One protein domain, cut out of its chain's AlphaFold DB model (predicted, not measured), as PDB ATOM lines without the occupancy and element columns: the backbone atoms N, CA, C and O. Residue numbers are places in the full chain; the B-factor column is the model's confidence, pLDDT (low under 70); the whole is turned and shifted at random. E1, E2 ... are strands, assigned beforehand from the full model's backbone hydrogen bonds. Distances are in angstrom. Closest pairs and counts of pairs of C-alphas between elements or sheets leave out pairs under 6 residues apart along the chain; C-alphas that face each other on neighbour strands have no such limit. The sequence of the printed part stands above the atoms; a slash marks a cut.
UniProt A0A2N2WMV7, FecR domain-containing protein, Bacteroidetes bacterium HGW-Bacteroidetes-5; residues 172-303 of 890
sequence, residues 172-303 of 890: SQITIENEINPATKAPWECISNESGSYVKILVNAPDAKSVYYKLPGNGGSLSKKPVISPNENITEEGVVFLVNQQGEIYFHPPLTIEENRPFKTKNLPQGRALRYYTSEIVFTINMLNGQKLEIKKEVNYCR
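This is residues 172 to 303 of the 890 residues of the protein "FecR domain-containing protein" of Bacteroidetes bacterium HGW-Bacteroidetes-5 (UniProt A0A2N2WMV7). Two strongly twisted sheets lie partly face to face as a sandwich, with a long hairpin of E9 and E10 running along the larger one and the smaller sheet of E1, E3, E7 and E5 covering part of its length. At one end of the long axis E9 bends and pairs with E8; at the other end is the turn between E9 and E10. The printed part has 132 residues with no named helix and ten named strands, E1 to E10 in chain order; the class is all strand, though under half of the residues, 64, are in named elements. The larger sheet is branched and mixed, while the smaller has the order E1, E3, E7, E5 and is antiparallel throughout. The whole is compact, with a radius of gyration of the C-alphas of 15.3 A and spans of 48 by 33 by 26 A.

In the larger sheet, E9 is the longest strand, residues 273 to 287, 40.9 A from C-alpha 273 at (-28.639, 11.855, 21.341) to C-alpha 287 at (-51.528, 18.760, -11.839). E10 holds residues 292 to 302, 32.5 A, and ends with C-alpha 302 at (-28.001, 19.957, 13.068). The same sheet has E4, residues 208 to 214, 17.1 A; E6, residues 237 to 240; E8, residues 264 to 267; and E2, residues 190 to 192. In the smaller sheet, E7 holds residues 246 to 252, 20.2 A, and E3 residues 199 to 204, 16.0 A. Its edge strands are E1, residues 175 to 178, beginning with C-alpha 175 at (-42.795, 11.536, -3.674), and E5, residues 221 to 223.

E9 has three neighbours, and it bends by 50 degrees at residue 277. E4, beside residues 281 to 287, and E8, beside residues 273 to 276, lie on one side of it, and E10 on the other side. E9 and E10 are an antiparallel hairpin, with N 281 and O 297 within hydrogen-bond range at 2.9 A. E8, E9 and E10 form a meander, each strand the antiparallel neighbour of the one before; E8 and E9 are a hairpin with N 266 and O 274 2.8 A apart. E4 and E9 are antiparallel, with N 284 and O 212 at 2.8 A. On the other side of E4, E6 is antiparallel to it, with N 213 and O 238 at 2.9 A. E2 and E10 are parallel, with N 302 and O 191 at 2.8 A. In the smaller sheet, N 201 and O 249 are 2.7 A apart between E3 and E7, N 202 and O 177 2.8 A between E1 and E3, and N 250 and O 223 2.9 A between E7 and E5. The two sheets form a sandwich, two sheets face to face: the facing parts are 7.2 A centre to centre, with best planes 44 degrees apart. Between the sheets, the closest C-alphas of E1 and E10 are those of Ile 176 and Lys 297, 7.3 A apart. E8 is apart from E1, E3 and E5, among others.

The two C-alphas farthest apart are those of Gln 270 and Gly 290, 49.7 A. The printed part has no cut, and its first and last C-alphas are 32.6 A apart. The links E1 to E2, E5 to E6 and E7 to E8 are long, with 11, 13 and 11 residues. The mean pLDDT of the printed part is 81.2; 27 residues are under 70, among them residues 227 to 234 and 239 to 245.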
ATOM      1  N   SER A 172     -50.560   9.643  -2.722       54.06
ATOM      2  CA  SER A 172     -49.547   8.606  -2.503       54.06
ATOM      3  C   SER A 172     -48.639   8.287  -3.700       54.06
ATOM      4  O   SER A 172     -47.665   7.572  -3.505       54.06
ATOM      5  N   GLN A 173     -48.936   8.753  -4.921       69.50
ATOM      6  CA  GLN A 173     -48.044   8.562  -6.080       69.50
ATOM      7  C   GLN A 173     -46.982   9.664  -6.230       69.50
ATOM      8  O   GLN A 173     -46.035   9.504  -6.995       69.50
ATOM      9  N   ILE A 174     -47.125  10.772  -5.499       80.25
ATOM     10  CA  ILE A 174     -46.165  11.874  -5.497       80.25
ATOM     11  C   ILE A 174     -45.161  11.645  -4.366       80.25
ATOM     12  O   ILE A 174     -45.560  11.556  -3.203       80.25
ATOM     13  N   THR A 175     -43.865  11.622  -4.680       87.38
ATOM     14  CA  THR A 175     -42.795  11.536  -3.674       87.38
ATOM     15  C   THR A 175     -41.926  12.793  -3.674       87.38
ATOM     16  O   THR A 175     -41.585  13.358  -4.713       87.38
ATOM     17  N   ILE A 176     -41.598  13.269  -2.469       90.12
ATOM     18  CA  ILE A 176     -40.683  14.391  -2.225       90.12
ATOM     19  C   ILE A 176     -39.713  13.920  -1.149       90.12
ATOM     20  O   ILE A 176     -40.003  13.971   0.049       90.12
ATOM     21  N   GLU A 177     -38.573  13.407  -1.585       92.75
ATOM     22  CA  GLU A 177     -37.645  12.655  -0.745       92.75
ATOM     23  C   GLU A 177     -36.256  13.278  -0.762       92.75
ATOM     24  O   GLU A 177     -35.834  13.898  -1.733       92.75
ATOM     25  N   ASN A 178     -35.531  13.127   0.342       94.94
ATOM     26  CA  ASN A 178     -34.128  13.511   0.388       94.94
ATOM     27  C   ASN A 178     -33.301  12.459  -0.372       94.94
ATOM     28  O   ASN A 178     -33.670  11.285  -0.402       94.94
ATOM     29  N   GLU A 179     -32.171  12.852  -0.953       94.38
ATOM     30  CA  GLU A 179     -31.272  11.913  -1.624       94.38
ATOM     31  C   GLU A 179     -30.804  10.788  -0.687       94.38
ATOM     32  O   GLU A 179     -30.734  10.934   0.538       94.38
ATOM     33  N   ILE A 180     -30.497   9.641  -1.289       94.75
ATOM     34  CA  ILE A 180     -30.178   8.416  -0.564       94.75
ATOM     35  C   ILE A 180     -28.757   8.479   0.003       94.75
ATOM     36  O   ILE A 180     -27.784   8.740  -0.707       94.75
ATOM     37  N   ASN A 181     -28.638   8.148   1.285       93.94
ATOM     38  CA  ASN A 181     -27.381   7.869   1.952       93.94
ATOM     39  C   ASN A 181     -26.714   6.631   1.316       93.94
ATOM     40  O   ASN A 181     -27.269   5.527   1.380       93.94
ATOM     41  N   PRO A 182     -25.511   6.759   0.725       91.69
ATOM     42  CA  PRO A 182     -24.865   5.653   0.030       91.69
ATOM     43  C   PRO A 182     -24.477   4.496   0.962       91.69
ATOM     44  O   PRO A 182     -24.341   3.376   0.466       91.69
ATOM     45  N   ALA A 183     -24.328   4.737   2.271       90.00
ATOM     46  CA  ALA A 183     -23.951   3.722   3.254       90.00
ATOM     47  C   ALA A 183     -25.136   2.841   3.689       90.00
ATOM     48  O   ALA A 183     -25.008   1.620   3.716       90.00
ATOM     49  N   THR A 184     -26.293   3.438   3.995       93.31
ATOM     50  CA  THR A 184     -27.470   2.723   4.540       93.31
ATOM     51  C   THR A 184     -28.539   2.390   3.500       93.31
ATOM     52  O   THR A 184     -29.424   1.587   3.776       93.31
ATOM     53  N   LYS A 185     -28.484   3.020   2.317       94.25
ATOM     54  CA  LYS A 185     -29.520   2.994   1.265       94.25
ATOM     55  C   LYS A 185     -30.874   3.610   1.662       94.25
ATOM     56  O   LYS A 185     -31.819   3.520   0.887       94.25
ATOM     57  N   ALA A 186     -30.956   4.293   2.805       93.88
ATOM     58  CA  ALA A 186     -32.111   5.100   3.203       93.88
ATOM     59  C   ALA A 186     -31.914   6.588   2.830       93.88
ATOM     60  O   ALA A 186     -30.770   7.023   2.694       93.88
ATOM     61  N   PRO A 187     -32.976   7.402   2.685       94.81
ATOM     62  CA  PRO A 187     -32.855   8.856   2.548       94.81
ATOM     63  C   PRO A 187     -32.071   9.498   3.703       94.81
ATOM     64  O   PRO A 187     -32.165   9.052   4.848       94.81
ATOM     65  N   TRP A 188     -31.338  10.585   3.440       95.44
ATOM     66  CA  TRP A 188     -30.774  11.398   4.524       95.44
ATOM     67  C   TRP A 188     -31.888  11.984   5.394       95.44
ATOM     68  O   TRP A 188     -32.789  12.657   4.896       95.44
ATOM     69  N   GLU A 189     -31.806  11.792   6.706       94.69
ATOM     70  CA  GLU A 189     -32.814  12.278   7.652       94.69
ATOM     71  C   GLU A 189     -32.463  13.644   8.250       94.69
ATOM     72  O   GLU A 189     -33.369  14.358   8.682       94.69
ATOM     73  N   CYS A 190     -31.175  14.007   8.286       94.62
ATOM     74  CA  CYS A 190     -30.658  15.259   8.849       94.62
ATOM     75  C   CYS A 190     -29.338  15.680   8.168       94.62
ATOM     76  O   CYS A 190     -28.604  14.819   7.683       94.62
ATOM     77  N   ILE A 191     -29.023  16.982   8.142       94.25
ATOM     78  CA  ILE A 191     -27.811  17.546   7.508       94.25
ATOM     79  C   ILE A 191     -27.089  18.542   8.427       94.25
ATOM     80  O   ILE A 191     -27.736  19.287   9.156       94.25
ATOM     81  N   SER A 192     -25.759  18.606   8.394       91.62
ATOM     82  CA  SER A 192     -24.992  19.614   9.140       91.62
ATOM     83  C   SER A 192     -25.138  21.031   8.580       91.62
ATOM     84  O   SER A 192     -25.098  21.263   7.368       91.62
ATOM     85  N   ASN A 193     -25.248  22.017   9.472       88.88
ATOM     86  CA  ASN A 193     -25.338  23.424   9.104       88.88
ATOM     87  C   ASN A 193     -23.945  24.071   8.980       88.88
ATOM     88  O   ASN A 193     -23.432  24.770   9.854       88.88
ATOM     89  N   GLU A 194     -23.296  23.799   7.853       83.44
ATOM     90  CA  GLU A 194     -21.982  24.340   7.504       83.44
ATOM     91  C   GLU A 194     -21.963  24.922   6.086       83.44
ATOM     92  O   GLU A 194     -22.834  24.629   5.266       83.44
ATOM     93  N   SER A 195     -21.001  25.809   5.812       76.75
ATOM     94  CA  SER A 195     -20.906  26.493   4.518       76.75
ATOM     95  C   SER A 195     -20.777  25.481   3.377       76.75
ATOM     96  O   SER A 195     -20.008  24.526   3.466       76.75
ATOM     97  N   GLY A 196     -21.572  25.657   2.320       78.06
ATOM     98  CA  GLY A 196     -21.626  24.723   1.193       78.06
ATOM     99  C   GLY A 196     -22.257  23.356   1.503       78.06
ATOM    100  O   GLY A 196     -22.249  22.488   0.628       78.06
ATOM    101  N   SER A 197     -22.806  23.105   2.700       86.94
ATOM    102  CA  SER A 197     -23.660  21.927   2.922       86.94
ATOM    103  C   SER A 197     -25.023  22.090   2.259       86.94
ATOM    104  O   SER A 197     -25.564  23.191   2.130       86.94
ATOM    105  N   TYR A 198     -25.560  20.961   1.803       91.31
ATOM    106  CA  TYR A 198     -26.884  20.853   1.215       91.31
ATOM    107  C   TYR A 198     -27.401  19.418   1.323       91.31
ATOM    108  O   TYR A 198     -26.622  18.488   1.541       91.31
ATOM    109  N   VAL A 199     -28.702  19.245   1.099       93.06
ATOM    110  CA  VAL A 199     -29.281  17.973   0.650       93.06
ATOM    111  C   VAL A 199     -29.996  18.187  -0.667       93.06
ATOM    112  O   VAL A 199     -30.707  19.179  -0.837       93.06
ATOM    113  N   LYS A 200     -29.820  17.257  -1.597       94.31
ATOM    114  CA  LYS A 200     -30.666  17.186  -2.780       94.31
ATOM    115  C   LYS A 200     -32.012  16.568  -2.406       94.31
ATOM    116  O   LYS A 200     -32.071  15.512  -1.784       94.31
ATOM    117  N   ILE A 201     -33.086  17.233  -2.793       94.19
ATOM    118  CA  ILE A 201     -34.471  16.793  -2.674       94.19
ATOM    119  C   ILE A 201     -34.921  16.368  -4.068       94.19
ATOM    120  O   ILE A 201     -34.903  17.161  -5.011       94.19
ATOM    121  N   LEU A 202     -35.296  15.100  -4.179       92.31
ATOM    122  CA  LEU A 202     -35.855  14.475  -5.364       92.31
ATOM    123  C   LEU A 202     -37.374  14.636  -5.314       92.31
ATOM    124  O   LEU A 202     -38.018  14.225  -4.348       92.31
ATOM    125  N   VAL A 203     -37.939  15.237  -6.355       89.38
ATOM    126  CA  VAL A 203     -39.383  15.380  -6.542       89.38
ATOM    127  C   VAL A 203     -39.794  14.481  -7.697       89.38
ATOM    128  O   VAL A 203     -39.357  14.699  -8.823       89.38
ATOM    129  N   ASN A 204     -40.649  13.501  -7.432       88.38
ATOM    130  CA  ASN A 204     -41.347  12.727  -8.450       88.38
ATOM    131  C   ASN A 204     -42.838  13.039  -8.328       88.38
ATOM    132  O   ASN A 204     -43.453  12.745  -7.304       88.38
ATOM    133  N   ALA A 205     -43.411  13.667  -9.349       82.00
ATOM    134  CA  ALA A 205     -44.822  14.023  -9.366       82.00
ATOM    135  C   ALA A 205     -45.430  13.599 -10.709       82.00
ATOM    136  O   ALA A 205     -45.393  14.378 -11.669       82.00
ATOM    137  N   PRO A 206     -45.969  12.367 -10.784       75.88
ATOM    138  CA  PRO A 206     -46.747  11.920 -11.928       75.88
ATOM    139  C   PRO A 206     -47.876  12.906 -12.240       75.88
ATOM    140  O   PRO A 206     -48.460  13.500 -11.332       75.88
ATOM    141  N   ASP A 207     -48.141  13.118 -13.526       72.19
ATOM    142  CA  ASP A 207     -49.184  14.009 -14.039       72.19
ATOM    143  C   ASP A 207     -49.109  15.467 -13.543       72.19
ATOM    144  O   ASP A 207     -50.122  16.172 -13.499       72.19
ATOM    145  N   ALA A 208     -47.917  15.970 -13.200       64.81
ATOM    146  CA  ALA A 208     -47.701  17.367 -12.821       64.81
ATOM    147  C   ALA A 208     -47.065  18.209 -13.946       64.81
ATOM    148  O   ALA A 208     -46.030  17.868 -14.514       64.81
ATOM    149  N   LYS A 209     -47.646  19.387 -14.216       61.28
ATOM    150  CA  LYS A 209     -47.138  20.373 -15.192       61.28
ATOM    151  C   LYS A 209     -45.919  21.141 -14.667       61.28
ATOM    152  O   LYS A 209     -45.071  21.581 -15.439       61.28
ATOM    153  N   SER A 210     -45.880  21.399 -13.360       66.56
ATOM    154  CA  SER A 210     -44.834  22.195 -12.697       66.56
ATOM    155  C   SER A 210     -44.925  22.064 -11.180       66.56
ATOM    156  O   SER A 210     -46.020  21.896 -10.635       66.56
ATOM    157  N   VAL A 211     -43.785  22.218 -10.504       73.38
ATOM    158  CA  VAL A 211     -43.704  22.242  -9.041       73.38
ATOM    159  C   VAL A 211     -43.135  23.579  -8.592       73.38
ATOM    160  O   VAL A 211     -41.998  23.930  -8.905       73.38
ATOM    161  N   TYR A 212     -43.946  24.327  -7.855       80.62
ATOM    162  CA  TYR A 212     -43.538  25.540  -7.161       80.62
ATOM    163  C   TYR A 212     -43.082  25.139  -5.761       80.62
ATOM    164  O   TYR A 212     -43.677  24.253  -5.146       80.62
ATOM    165  N   TYR A 213     -42.042  25.783  -5.252       82.06
ATOM    166  CA  TYR A 213     -41.533  25.552  -3.905       82.06
ATOM    167  C   TYR A 213     -41.352  26.877  -3.173       82.06
ATOM    168  O   TYR A 213     -41.013  27.894  -3.782       82.06
ATOM    169  N   LYS A 214     -41.557  26.854  -1.856       84.44
ATOM    170  CA  LYS A 214     -41.352  27.989  -0.961       84.44
ATOM    171  C   LYS A 214     -40.866  27.519   0.404       84.44
ATOM    172  O   LYS A 214     -41.438  26.606   0.991       84.44
ATOM    173  N   LEU A 215     -39.844  28.181   0.924       84.69
ATOM    174  CA  LEU A 215     -39.340  28.050   2.282       84.69
ATOM    175  C   LEU A 215     -39.784  29.290   3.078       84.69
ATOM    176  O   LEU A 215     -39.282  30.378   2.812       84.69
ATOM    177  N   PRO A 216     -40.750  29.185   4.007       74.56
ATOM    178  CA  PRO A 216     -41.216  30.346   4.760       74.56
ATOM    179  C   PRO A 216     -40.205  30.784   5.839       74.56
ATOM    180  O   PRO A 216     -39.962  30.058   6.802       74.56
ATOM    181  N   GLY A 217     -39.678  32.007   5.720       67.00
ATOM    182  CA  GLY A 217     -38.846  32.657   6.743       67.00
ATOM    183  C   GLY A 217     -37.414  32.113   6.841       67.00
ATOM    184  O   GLY A 217     -36.912  31.496   5.908       67.00
ATOM    185  N   ASN A 218     -36.765  32.313   7.999       63.97
ATOM    186  CA  ASN A 218     -35.344  32.010   8.278       63.97
ATOM    187  C   ASN A 218     -35.016  30.491   8.340       63.97
ATOM    188  O   ASN A 218     -34.319  30.003   9.237       63.97
ATOM    189  N   GLY A 219     -35.563  29.690   7.428       74.44
ATOM    190  CA  GLY A 219     -35.440  28.235   7.396       74.44
ATOM    191  C   GLY A 219     -34.168  27.705   6.730       74.44
ATOM    192  O   GLY A 219     -33.996  26.490   6.674       74.44
ATOM    193  N   GLY A 220     -33.297  28.565   6.207       84.06
ATOM    194  CA  GLY A 220     -32.241  28.182   5.267       84.06
ATOM    195  C   GLY A 220     -32.523  28.788   3.898       84.06
ATOM    196  O   GLY A 220     -33.060  29.888   3.823       84.06
ATOM    197  N   SER A 221     -32.166  28.097   2.818       86.81
ATOM    198  CA  SER A 221     -32.381  28.590   1.450       86.81
ATOM    199  C   SER A 221     -32.419  27.452   0.418       86.81
ATOM    200  O   SER A 221     -31.999  26.330   0.706       86.81
ATOM    201  N   LEU A 222     -32.966  27.714  -0.776       86.25
ATOM    202  CA  LEU A 222     -33.195  26.722  -1.834       86.25
ATOM    203  C   LEU A 222     -32.534  27.131  -3.159       86.25
ATOM    204  O   LEU A 222     -32.565  28.299  -3.557       86.25
ATOM    205  N   SER A 223     -31.986  26.157  -3.884       83.94
ATOM    206  CA  SER A 223     -31.361  26.354  -5.198       83.94
ATOM    207  C   SER A 223     -31.711  25.230  -6.186       83.94
ATOM    208  O   SER A 223     -32.211  24.167  -5.813       83.94
ATOM    209  N   LYS A 224     -31.466  25.477  -7.481       76.81
ATOM    210  CA  LYS A 224     -31.733  24.527  -8.584       76.81
ATOM    211  C   LYS A 224     -30.526  23.667  -8.981       76.81
ATOM    212  O   LYS A 224     -30.635  22.842  -9.880       76.81
ATOM    213  N   LYS A 225     -29.367  23.913  -8.374       77.06
ATOM    214  CA  LYS A 225     -28.093  23.227  -8.623       77.06
ATOM    215  C   LYS A 225     -27.256  23.250  -7.335       77.06
ATOM    216  O   LYS A 225     -27.502  24.131  -6.513       77.06
ATOM    217  N   PRO A 226     -26.255  22.373  -7.161       75.88
ATOM    218  CA  PRO A 226     -25.374  22.421  -5.998       75.88
ATOM    219  C   PRO A 226     -24.640  23.767  -5.902       75.88
ATOM    220  O   PRO A 226     -23.802  24.069  -6.751       75.88
ATOM    221  N   VAL A 227     -24.924  24.557  -4.862       67.25
ATOM    222  CA  VAL A 227     -24.174  25.788  -4.571       67.25
ATOM    223  C   VAL A 227     -22.965  25.451  -3.702       67.25
ATOM    224  O   VAL A 227     -23.113  24.981  -2.572       67.25
ATOM    225  N   ILE A 228     -21.768  25.697  -4.237       58.91
ATOM    226  CA  ILE A 228     -20.478  25.446  -3.563       58.91
ATOM    227  C   ILE A 228     -19.835  26.759  -3.069       58.91
ATOM    228  O   ILE A 228     -19.003  26.734  -2.164       58.91
ATOM    229  N   SER A 229     -20.260  27.914  -3.598       52.22
ATOM    230  CA  SER A 229     -19.676  29.233  -3.307       52.22
ATOM    231  C   SER A 229     -20.738  30.259  -2.877       52.22
ATOM    232  O   SER A 229     -21.834  30.238  -3.435       52.22
ATOM    233  N   PRO A 230     -20.431  31.218  -1.976       46.16
ATOM    234  CA  PRO A 230     -21.417  32.175  -1.441       46.16
ATOM    235  C   PRO A 230     -22.065  33.137  -2.451       46.16
ATOM    236  O   PRO A 230     -23.013  33.830  -2.100       46.16
ATOM    237  N   ASN A 231     -21.545  33.213  -3.680       40.75
ATOM    238  CA  ASN A 231     -21.928  34.216  -4.681       40.75
ATOM    239  C   ASN A 231     -22.981  33.719  -5.692       40.75
ATOM    240  O   ASN A 231     -23.268  34.423  -6.658       40.75
ATOM    241  N   GLU A 232     -23.526  32.510  -5.533       54.16
ATOM    242  CA  GLU A 232     -24.601  32.028  -6.410       54.16
ATOM    243  C   GLU A 232     -25.983  32.456  -5.902       54.16
ATOM    244  O   GLU A 232     -26.214  32.561  -4.700       54.16
ATOM    245  N   ASN A 233     -26.927  32.673  -6.822       54.78
ATOM    246  CA  ASN A 233     -28.292  33.081  -6.486       54.78
ATOM    247  C   ASN A 233     -29.049  31.949  -5.768       54.78
ATOM    248  O   ASN A 233     -29.603  31.057  -6.418       54.78
ATOM    249  N   ILE A 234     -29.098  32.012  -4.437       68.50
ATOM    250  CA  ILE A 234     -29.945  31.166  -3.588       68.50
ATOM    251  C   ILE A 234     -31.248  31.916  -3.275       68.50
ATOM    252  O   ILE A 234     -31.246  33.133  -3.103       68.50
ATOM    253  N   THR A 235     -32.375  31.204  -3.230       71.00
ATOM    254  CA  THR A 235     -33.725  31.794  -3.161       71.00
ATOM    255  C   THR A 235     -34.593  31.111  -2.108       71.00
ATOM    256  O   THR A 235     -34.450  29.914  -1.880       71.00
ATOM    257  N   GLU A 236     -35.534  31.834  -1.499       75.31
ATOM    258  CA  GLU A 236     -36.546  31.233  -0.609       75.31
ATOM    259  C   GLU A 236     -37.701  30.576  -1.384       75.31
ATOM    260  O   GLU A 236     -38.333  29.651  -0.883       75.31
ATOM    261  N   GLU A 237     -37.973  31.002  -2.620       78.56
ATOM    262  CA  GLU A 237     -39.046  30.456  -3.457       78.56
ATOM    263  C   GLU A 237     -38.639  30.335  -4.930       78.56
ATOM    264  O   GLU A 237     -37.740  31.027  -5.409       78.56
ATOM    265  N   GLY A 238     -39.297  29.435  -5.660       70.12
ATOM    266  CA  GLY A 238     -39.009  29.210  -7.071       70.12
ATOM    267  C   GLY A 238     -39.853  28.111  -7.710       70.12
ATOM    268  O   GLY A 238     -40.845  27.644  -7.153       70.12
ATOM    269  N   VAL A 239     -39.457  27.719  -8.924       69.06
ATOM    270  CA  VAL A 239     -40.165  26.731  -9.754       69.06
ATOM    271  C   VAL A 239     -39.182  25.728 -10.342       69.06
ATOM    272  O   VAL A 239     -38.172  26.127 -10.940       69.06
ATOM    273  N   VAL A 240     -39.510  24.443 -10.229       66.50
ATOM    274  CA  VAL A 240     -38.901  23.358 -11.003       66.50
ATOM    275  C   VAL A 240     -39.872  22.895 -12.084       66.50
ATOM    276  O   VAL A 240     -41.048  22.620 -11.831       66.50
ATOM    277  N   PHE A 241     -39.351  22.812 -13.305       63.62
ATOM    278  CA  PHE A 241     -39.994  22.119 -14.411       63.62
ATOM    279  C   PHE A 241     -39.537  20.667 -14.374       63.62
ATOM    280  O   PHE A 241     -38.337  20.405 -14.288       63.62
ATOM    281  N   LEU A 242     -40.490  19.739 -14.400       61.72
ATOM    282  CA  LEU A 242     -40.193  18.319 -14.294       61.72
ATOM    283  C   LEU A 242     -39.749  17.775 -15.655       61.72
ATOM    284  O   LEU A 242     -40.435  17.964 -16.659       61.72
ATOM    285  N   VAL A 243     -38.623  17.068 -15.681       57.00
ATOM    286  CA  VAL A 243     -38.161  16.290 -16.835       57.00
ATOM    287  C   VAL A 243     -38.520  14.838 -16.553       57.00
ATOM    288  O   VAL A 243     -38.165  14.311 -15.505       57.00
ATOM    289  N   ASN A 244     -39.273  14.195 -17.449       61.94
ATOM    290  CA  ASN A 244     -39.815  12.846 -17.231       61.94
ATOM    291  C   ASN A 244     -40.572  12.701 -15.889       61.94
ATOM    292  O   ASN A 244     -40.473  11.673 -15.228       61.94
ATOM    293  N   GLN A 245     -41.317  13.743 -15.488       67.94
ATOM    294  CA  GLN A 245     -42.074  13.822 -14.220       67.94
ATOM    295  C   GLN A 245     -41.202  13.887 -12.945       67.94
ATOM    296  O   GLN A 245     -41.722  13.862 -11.830       67.94
ATOM    297  N   GLN A 246     -39.885  14.066 -13.105       78.31
ATOM    298  CA  GLN A 246     -38.910  14.187 -12.021       78.31
ATOM    299  C   GLN A 246     -38.232  15.565 -11.996       78.31
ATOM    300  O   GLN A 246     -38.072  16.223 -13.024       78.31
ATOM    301  N   GLY A 247     -37.815  16.011 -10.815       80.69
ATOM    302  CA  GLY A 247     -37.105  17.272 -10.613       80.69
ATOM    303  C   GLY A 247     -36.216  17.246  -9.373       80.69
ATOM    304  O   GLY A 247     -36.442  16.467  -8.449       80.69
ATOM    305  N   GLU A 248     -35.205  18.115  -9.349       88.06
ATOM    306  CA  GLU A 248     -34.228  18.202  -8.259       88.06
ATOM    307  C   GLU A 248     -34.175  19.626  -7.687       88.06
ATOM    308  O   GLU A 248     -34.185  20.610  -8.430       88.06
ATOM    309  N   ILE A 249     -34.128  19.736  -6.358       89.44
ATOM    310  CA  ILE A 249     -33.976  20.993  -5.605       89.44
ATOM    311  C   ILE A 249     -32.921  20.760  -4.531       89.44
ATOM    312  O   ILE A 249     -32.887  19.692  -3.934       89.44
ATOM    313  N   TYR A 250     -32.084  21.746  -4.237       91.38
ATOM    314  CA  TYR A 250     -31.057  21.626  -3.205       91.38
ATOM    315  C   TYR A 250     -31.418  22.533  -2.032       91.38
ATOM    316  O   TYR A 250     -31.585  23.742  -2.198       91.38
ATOM    317  N   PHE A 251     -31.575  21.939  -0.849       92.31
ATOM    318  CA  PHE A 251     -31.814  22.666   0.394       92.31
ATOM    319  C   PHE A 251     -30.503  22.917   1.122       92.31
ATOM    320  O   PHE A 251     -29.788  21.976   1.462       92.31
ATOM    321  N   HIS A 252     -30.236  24.190   1.397       90.88
ATOM    322  CA  HIS A 252     -29.100  24.669   2.167       90.88
ATOM    323  C   HIS A 252     -29.575  25.058   3.579       90.88
ATOM    324  O   HIS A 252     -30.386  25.983   3.709       90.88
ATOM    325  N   PRO A 253     -29.107  24.382   4.645       90.25
ATOM    326  CA  PRO A 253     -29.493  24.714   6.015       90.25
ATOM    327  C   PRO A 253     -28.979  26.106   6.428       90.25
ATOM    328  O   PRO A 253     -27.946  26.559   5.931       90.25
ATOM    329  N   PRO A 254     -29.659  26.798   7.361       86.31
ATOM    330  CA  PRO A 254     -29.235  28.117   7.814       86.31
ATOM    331  C   PRO A 254     -27.941  28.001   8.631       86.31
ATOM    332  O   PRO A 254     -27.849  27.187   9.552       86.31
ATOM    333  N   LEU A 255     -26.929  28.810   8.303       79.19
ATOM    334  CA  LEU A 255     -25.613  28.763   8.964       79.19
ATOM    335  C   LEU A 255     -25.689  29.161  10.446       79.19
ATOM    336  O   LEU A 255     -24.997  28.589  11.287       79.19
ATOM    337  N   THR A 256     -26.574  30.097  10.778       74.56
ATOM    338  CA  THR A 256     -26.911  30.465  12.153       74.56
ATOM    339  C   THR A 256     -28.203  29.775  12.588       74.56
ATOM    340  O   THR A 256     -29.107  29.523  11.793       74.56
ATOM    341  N   ILE A 257     -28.293  29.454  13.878       76.38
ATOM    342  CA  ILE A 257     -29.496  28.891  14.494       76.38
ATOM    343  C   ILE A 257     -29.871  29.814  15.644       76.38
ATOM    344  O   ILE A 257     -29.045  30.043  16.528       76.38
ATOM    345  N   GLU A 258     -31.087  30.356  15.601       70.56
ATOM    346  CA  GLU A 258     -31.643  31.208  16.654       70.56
ATOM    347  C   GLU A 258     -31.694  30.429  17.981       70.56
ATOM    348  O   GLU A 258     -32.113  29.272  17.995       70.56
ATOM    349  N   GLU A 259     -31.257  31.038  19.091       61.47
ATOM    350  CA  GLU A 259     -31.064  30.326  20.370       61.47
ATOM    351  C   GLU A 259     -32.355  29.672  20.889       61.47
ATOM    352  O   GLU A 259     -32.334  28.541  21.369       61.47
ATOM    353  N   ASN A 260     -33.490  30.345  20.692       68.00
ATOM    354  CA  ASN A 260     -34.813  29.874  21.102       68.00
ATOM    355  C   ASN A 260     -35.517  28.996  20.045       68.00
ATOM    356  O   ASN A 260     -36.710  28.716  20.181       68.00
ATOM    357  N   ARG A 261     -34.827  28.561  18.976       78.75
ATOM    358  CA  ARG A 261     -35.437  27.697  17.954       78.75
ATOM    359  C   ARG A 261     -35.731  26.309  18.545       78.75
ATOM    360  O   ARG A 261     -34.798  25.663  19.028       78.75
ATOM    361  N   PRO A 262     -36.978  25.803  18.471       84.69
ATOM    362  CA  PRO A 262     -37.308  24.472  18.967       84.69
ATOM    363  C   PRO A 262     -36.450  23.388  18.308       84.69
ATOM    364  O   PRO A 262     -36.278  23.381  17.085       84.69
ATOM    365  N   PHE A 263     -35.937  22.465  19.119       90.44
ATOM    366  CA  PHE A 263     -35.167  21.310  18.663       90.44
ATOM    367  C   PHE A 263     -35.891  20.001  18.994       90.44
ATOM    368  O   PHE A 263     -36.621  19.897  19.979       90.44
ATOM    369  N   LYS A 264     -35.650  18.988  18.168       93.31
ATOM    370  CA  LYS A 264     -36.024  17.587  18.378       93.31
ATOM    371  C   LYS A 264     -34.738  16.784  18.660       93.31
ATOM    372  O   LYS A 264     -33.630  17.254  18.393       93.31
ATOM    373  N   THR A 265     -34.862  15.572  19.199       92.38
ATOM    374  CA  THR A 265     -33.722  14.669  19.463       92.38
ATOM    375  C   THR A 265     -33.829  13.377  18.662       92.38
ATOM    376  O   THR A 265     -34.906  12.791  18.587       92.38
ATOM    377  N   LYS A 266     -32.712  12.906  18.100       89.75
ATOM    378  CA  LYS A 266     -32.577  11.596  17.444       89.75
ATOM    379  C   LYS A 266     -31.478  10.787  18.126       89.75
ATOM    380  O   LYS A 266     -30.392  11.305  18.358       89.75
ATOM    381  N   ASN A 267     -31.723   9.504  18.372       90.81
ATOM    382  CA  ASN A 267     -30.670   8.588  18.800       90.81
ATOM    383  C   ASN A 267     -29.811   8.185  17.594       90.81
ATOM    384  O   ASN A 267     -30.312   7.631  16.616       90.81
ATOM    385  N   LEU A 268     -28.516   8.474  17.676       89.06
ATOM    386  CA  LEU A 268     -27.485   7.918  16.808       89.06
ATOM    387  C   LEU A 268     -27.050   6.533  17.327       89.06
ATOM    388  O   LEU A 268     -27.310   6.193  18.491       89.06
ATOM    389  N   PRO A 269     -26.346   5.734  16.502       85.25
ATOM    390  CA  PRO A 269     -25.660   4.535  16.969       85.25
ATOM    391  C   PRO A 269     -24.809   4.802  18.218       85.25
ATOM    392  O   PRO A 269     -24.307   5.908  18.421       85.25
ATOM    393  N   GLN A 270     -24.636   3.774  19.054       78.06
ATOM    394  CA  GLN A 270     -23.940   3.864  20.352       78.06
ATOM    395  C   GLN A 270     -24.656   4.758  21.394       78.06
ATOM    396  O   GLN A 270     -24.053   5.153  22.386       78.06
ATOM    397  N   GLY A 271     -25.951   5.057  21.204       74.62
ATOM    398  CA  GLY A 271     -26.807   5.683  22.223       74.62
ATOM    399  C   GLY A 271     -26.638   7.198  22.388       74.62
ATOM    400  O   GLY A 271     -27.121   7.765  23.365       74.62
ATOM    401  N   ARG A 272     -25.964   7.877  21.451       81.44
ATOM    402  CA  ARG A 272     -25.745   9.333  21.508       81.44
ATOM    403  C   ARG A 272     -26.967  10.088  20.980       81.44
ATOM    404  O   ARG A 272     -27.401   9.844  19.858       81.44
ATOM    405  N   ALA A 273     -27.496  11.036  21.751       86.56
ATOM    406  CA  ALA A 273     -28.639  11.855  21.341       86.56
ATOM    407  C   ALA A 273     -28.194  13.097  20.542       86.56
ATOM    408  O   ALA A 273     -27.656  14.053  21.102       86.56
ATOM    409  N   LEU A 274     -28.456  13.099  19.234       90.56
ATOM    410  CA  LEU A 274     -28.300  14.253  18.349       90.56
ATOM    411  C   LEU A 274     -29.480  15.209  18.509       90.56
ATOM    412  O   LEU A 274     -30.630  14.815  18.306       90.56
ATOM    413  N   ARG A 275     -29.202  16.482  18.800       91.75
ATOM    414  CA  ARG A 275     -30.195  17.557  18.671       91.75
ATOM    415  C   ARG A 275     -30.234  18.054  17.231       91.75
ATOM    416  O   ARG A 275     -29.191  18.333  16.640       91.75
ATOM    417  N   TYR A 276     -31.436  18.189  16.690       93.19
ATOM    418  CA  TYR A 276     -31.669  18.712  15.352       93.19
ATOM    419  C   TYR A 276     -32.848  19.684  15.342       93.19
ATOM    420  O   TYR A 276     -33.717  19.667  16.214       93.19
ATOM    421  N   TYR A 277     -32.869  20.529  14.327       92.69
ATOM    422  CA  TYR A 277     -33.865  21.557  14.076       92.69
ATOM    423  C   TYR A 277     -34.549  21.239  12.751       92.69
ATOM    424  O   TYR A 277     -33.963  20.585  11.890       92.69
ATOM    425  N   THR A 278     -35.779  21.703  12.574       92.81
ATOM    426  CA  THR A 278     -36.555  21.445  11.358       92.81
ATOM    427  C   THR A 278     -36.829  22.744  10.606       92.81
ATOM    428  O   THR A 278     -37.072  23.789  11.216       92.81
ATOM    429  N   SER A 279     -36.818  22.662   9.279       92.12
ATOM    430  CA  SER A 279     -37.392  23.651   8.368       92.12
ATOM    431  C   SER A 279     -38.483  22.993   7.528       92.12
ATOM    432  O   SER A 279     -38.304  21.875   7.050       92.12
ATOM    433  N   GLU A 280     -39.615  23.673   7.359       92.19
ATOM    434  CA  GLU A 280     -40.728  23.202   6.530       92.19
ATOM    435  C   GLU A 280     -40.650  23.864   5.150       92.19
ATOM    436  O   GLU A 280     -40.702  25.087   5.042       92.19
ATOM    437  N   ILE A 281     -40.527  23.061   4.095       92.19
ATOM    438  CA  ILE A 281     -40.641  23.521   2.708       92.19
ATOM    439  C   ILE A 281     -42.059  23.211   2.228       92.19
ATOM    440  O   ILE A 281     -42.525  22.075   2.342       92.19
ATOM    441  N   VAL A 282     -42.731  24.209   1.665       90.69
ATOM    442  CA  VAL A 282     -44.055  24.085   1.056       90.69
ATOM    443  C   VAL A 282     -43.891  23.889  -0.448       90.69
ATOM    444  O   VAL A 282     -43.283  24.714  -1.129       90.69
ATOM    445  N   PHE A 283     -44.447  22.801  -0.970       89.44
ATOM    446  CA  PHE A 283     -44.489  22.475  -2.389       89.44
ATOM    447  C   PHE A 283     -45.916  22.625  -2.911       89.44
ATOM    448  O   PHE A 283     -46.825  21.958  -2.417       89.44
ATOM    449  N   THR A 284     -46.105  23.453  -3.936       88.31
ATOM    450  CA  THR A 284     -47.377  23.609  -4.650       88.31
ATOM    451  C   THR A 284     -47.245  22.975  -6.032       88.31
ATOM    452  O   THR A 284     -46.570  23.496  -6.924       88.31
ATOM    453  N   ILE A 285     -47.891  21.829  -6.206       83.00
ATOM    454  CA  ILE A 285     -47.840  21.014  -7.419       83.00
ATOM    455  C   ILE A 285     -49.074  21.331  -8.257       83.00
ATOM    456  O   ILE A 285     -50.199  21.199  -7.774       83.00
ATOM    457  N   ASN A 286     -48.871  21.762  -9.505       76.12
ATOM    458  CA  ASN A 286     -49.968  21.970 -10.451       76.12
ATOM    459  C   ASN A 286     -50.114  20.720 -11.321       76.12
ATOM    460  O   ASN A 286     -49.257  20.454 -12.170       76.12
ATOM    461  N   MET A 287     -51.192  19.976 -11.106       72.12
ATOM    462  CA  MET A 287     -51.528  18.760 -11.839       72.12
ATOM    463  C   MET A 287     -52.050  19.090 -13.247       72.12
ATOM    464  O   MET A 287     -52.580  20.178 -13.491       72.12
ATOM    465  N   LEU A 288     -51.928  18.151 -14.187       64.25
ATOM    466  CA  LEU A 288     -52.393  18.293 -15.574       64.25
ATOM    467  C   LEU A 288     -53.916  18.478 -15.672       64.25
ATOM    468  O   LEU A 288     -54.385  19.179 -16.563       64.25
ATOM    469  N   ASN A 289     -54.679  17.933 -14.720       62.75
ATOM    470  CA  ASN A 289     -56.130  18.127 -14.597       62.75
ATOM    471  C   ASN A 289     -56.537  19.520 -14.046       62.75
ATOM    472  O   ASN A 289     -57.714  19.754 -13.787       62.75
ATOM    473  N   GLY A 290     -55.580  20.428 -13.816       61.00
ATOM    474  CA  GLY A 290     -55.809  21.770 -13.266       61.00
ATOM    475  C   GLY A 290     -55.876  21.843 -11.734       61.00
ATOM    476  O   GLY A 290     -55.884  22.945 -11.179       61.00
ATOM    477  N   GLN A 291     -55.876  20.707 -11.031       72.25
ATOM    478  CA  GLN A 291     -55.844  20.661  -9.571       72.25
ATOM    479  C   GLN A 291     -54.504  21.181  -9.031       72.25
ATOM    480  O   GLN A 291     -53.438  20.942  -9.602       72.25
ATOM    481  N   LYS A 292     -54.551  21.855  -7.880       80.56
ATOM    482  CA  LYS A 292     -53.360  22.228  -7.110       80.56
ATOM    483  C   LYS A 292     -53.279  21.387  -5.846       80.56
ATOM    484  O   LYS A 292     -54.255  21.302  -5.105       80.56
ATOM    485  N   LEU A 293     -52.119  20.788  -5.601       83.75
ATOM    486  CA  LEU A 293     -51.834  20.016  -4.395       83.75
ATOM    487  C   LEU A 293     -50.735  20.707  -3.592       83.75
ATOM    488  O   LEU A 293     -49.683  21.033  -4.137       83.75
ATOM    489  N   GLU A 294     -50.972  20.901  -2.295       88.50
ATOM    490  CA  GLU A 294     -49.945  21.356  -1.358       88.50
ATOM    491  C   GLU A 294     -49.363  20.164  -0.581       88.50
ATOM    492  O   GLU A 294     -50.089  19.334  -0.005       88.50
ATOM    493  N   ILE A 295     -48.033  20.072  -0.575       88.56
ATOM    494  CA  ILE A 295     -47.267  19.090   0.190       88.56
ATOM    495  C   ILE A 295     -46.215  19.832   1.009       88.56
ATOM    496  O   ILE A 295     -45.414  20.594   0.476       88.56
ATOM    497  N   LYS A 296     -46.213  19.594   2.319       91.38
ATOM    498  CA  LYS A 296     -45.211  20.115   3.249       91.38
ATOM    499  C   LYS A 296     -44.141  19.052   3.469       91.38
ATOM    500  O   LYS A 296     -44.470  17.900   3.748       91.38
ATOM    501  N   LYS A 297     -42.873  19.438   3.353       91.44
ATOM    502  CA  LYS A 297     -41.712  18.581   3.603       91.44
ATOM    503  C   LYS A 297     -40.904  19.163   4.754       91.44
ATOM    504  O   LYS A 297     -40.303  20.225   4.615       91.44
ATOM    505  N   GLU A 298     -40.840  18.439   5.865       93.69
ATOM    506  CA  GLU A 298     -39.824  18.697   6.884       93.69
ATOM    507  C   GLU A 298     -38.437  18.308   6.331       93.69
ATOM    508  O   GLU A 298     -38.245  17.221   5.769       93.69
ATOM    509  N   VAL A 299     -37.456  19.197   6.493       94.00
ATOM    510  CA  VAL A 299     -36.030  18.906   6.316       94.00
ATOM    511  C   VAL A 299     -35.319  19.259   7.613       94.00
ATOM    512  O   VAL A 299     -35.430  20.381   8.112       94.00
ATOM    513  N   ASN A 300     -34.612  18.284   8.179       95.25
ATOM    514  CA  ASN A 300     -33.916  18.458   9.445       95.25
ATOM    515  C   ASN A 300     -32.454  18.826   9.229       95.25
ATOM    516  O   ASN A 300     -31.814  18.377   8.277       95.25
ATOM    517  N   TYR A 301     -31.913  19.599  10.158       93.75
ATOM    518  CA  TYR A 301     -30.510  19.967  10.164       93.75
ATOM    519  C   TYR A 301     -29.972  20.115  11.591       93.75
ATOM    520  O   TYR A 301     -30.720  20.362  12.536       93.75
ATOM    521  N   CYS A 302     -28.666  19.950  11.767       92.25
ATOM    522  CA  CYS A 302     -28.001  19.957  13.068       92.25
ATOM    523  C   CYS A 302     -26.684  20.736  13.029       92.25
ATOM    524  O   CYS A 302     -26.166  21.048  11.957       92.25
ATOM    525  N   ARG A 303     -26.115  21.027  14.203       90.88
ATOM    526  CA  ARG A 303     -24.763  21.592  14.291       90.88
ATOM    527  C   ARG A 303     -23.710  20.533  13.924       90.88
ATOM    528  O   ARG A 303     -23.937  19.357  14.219       90.88
TER     529      ARG A 303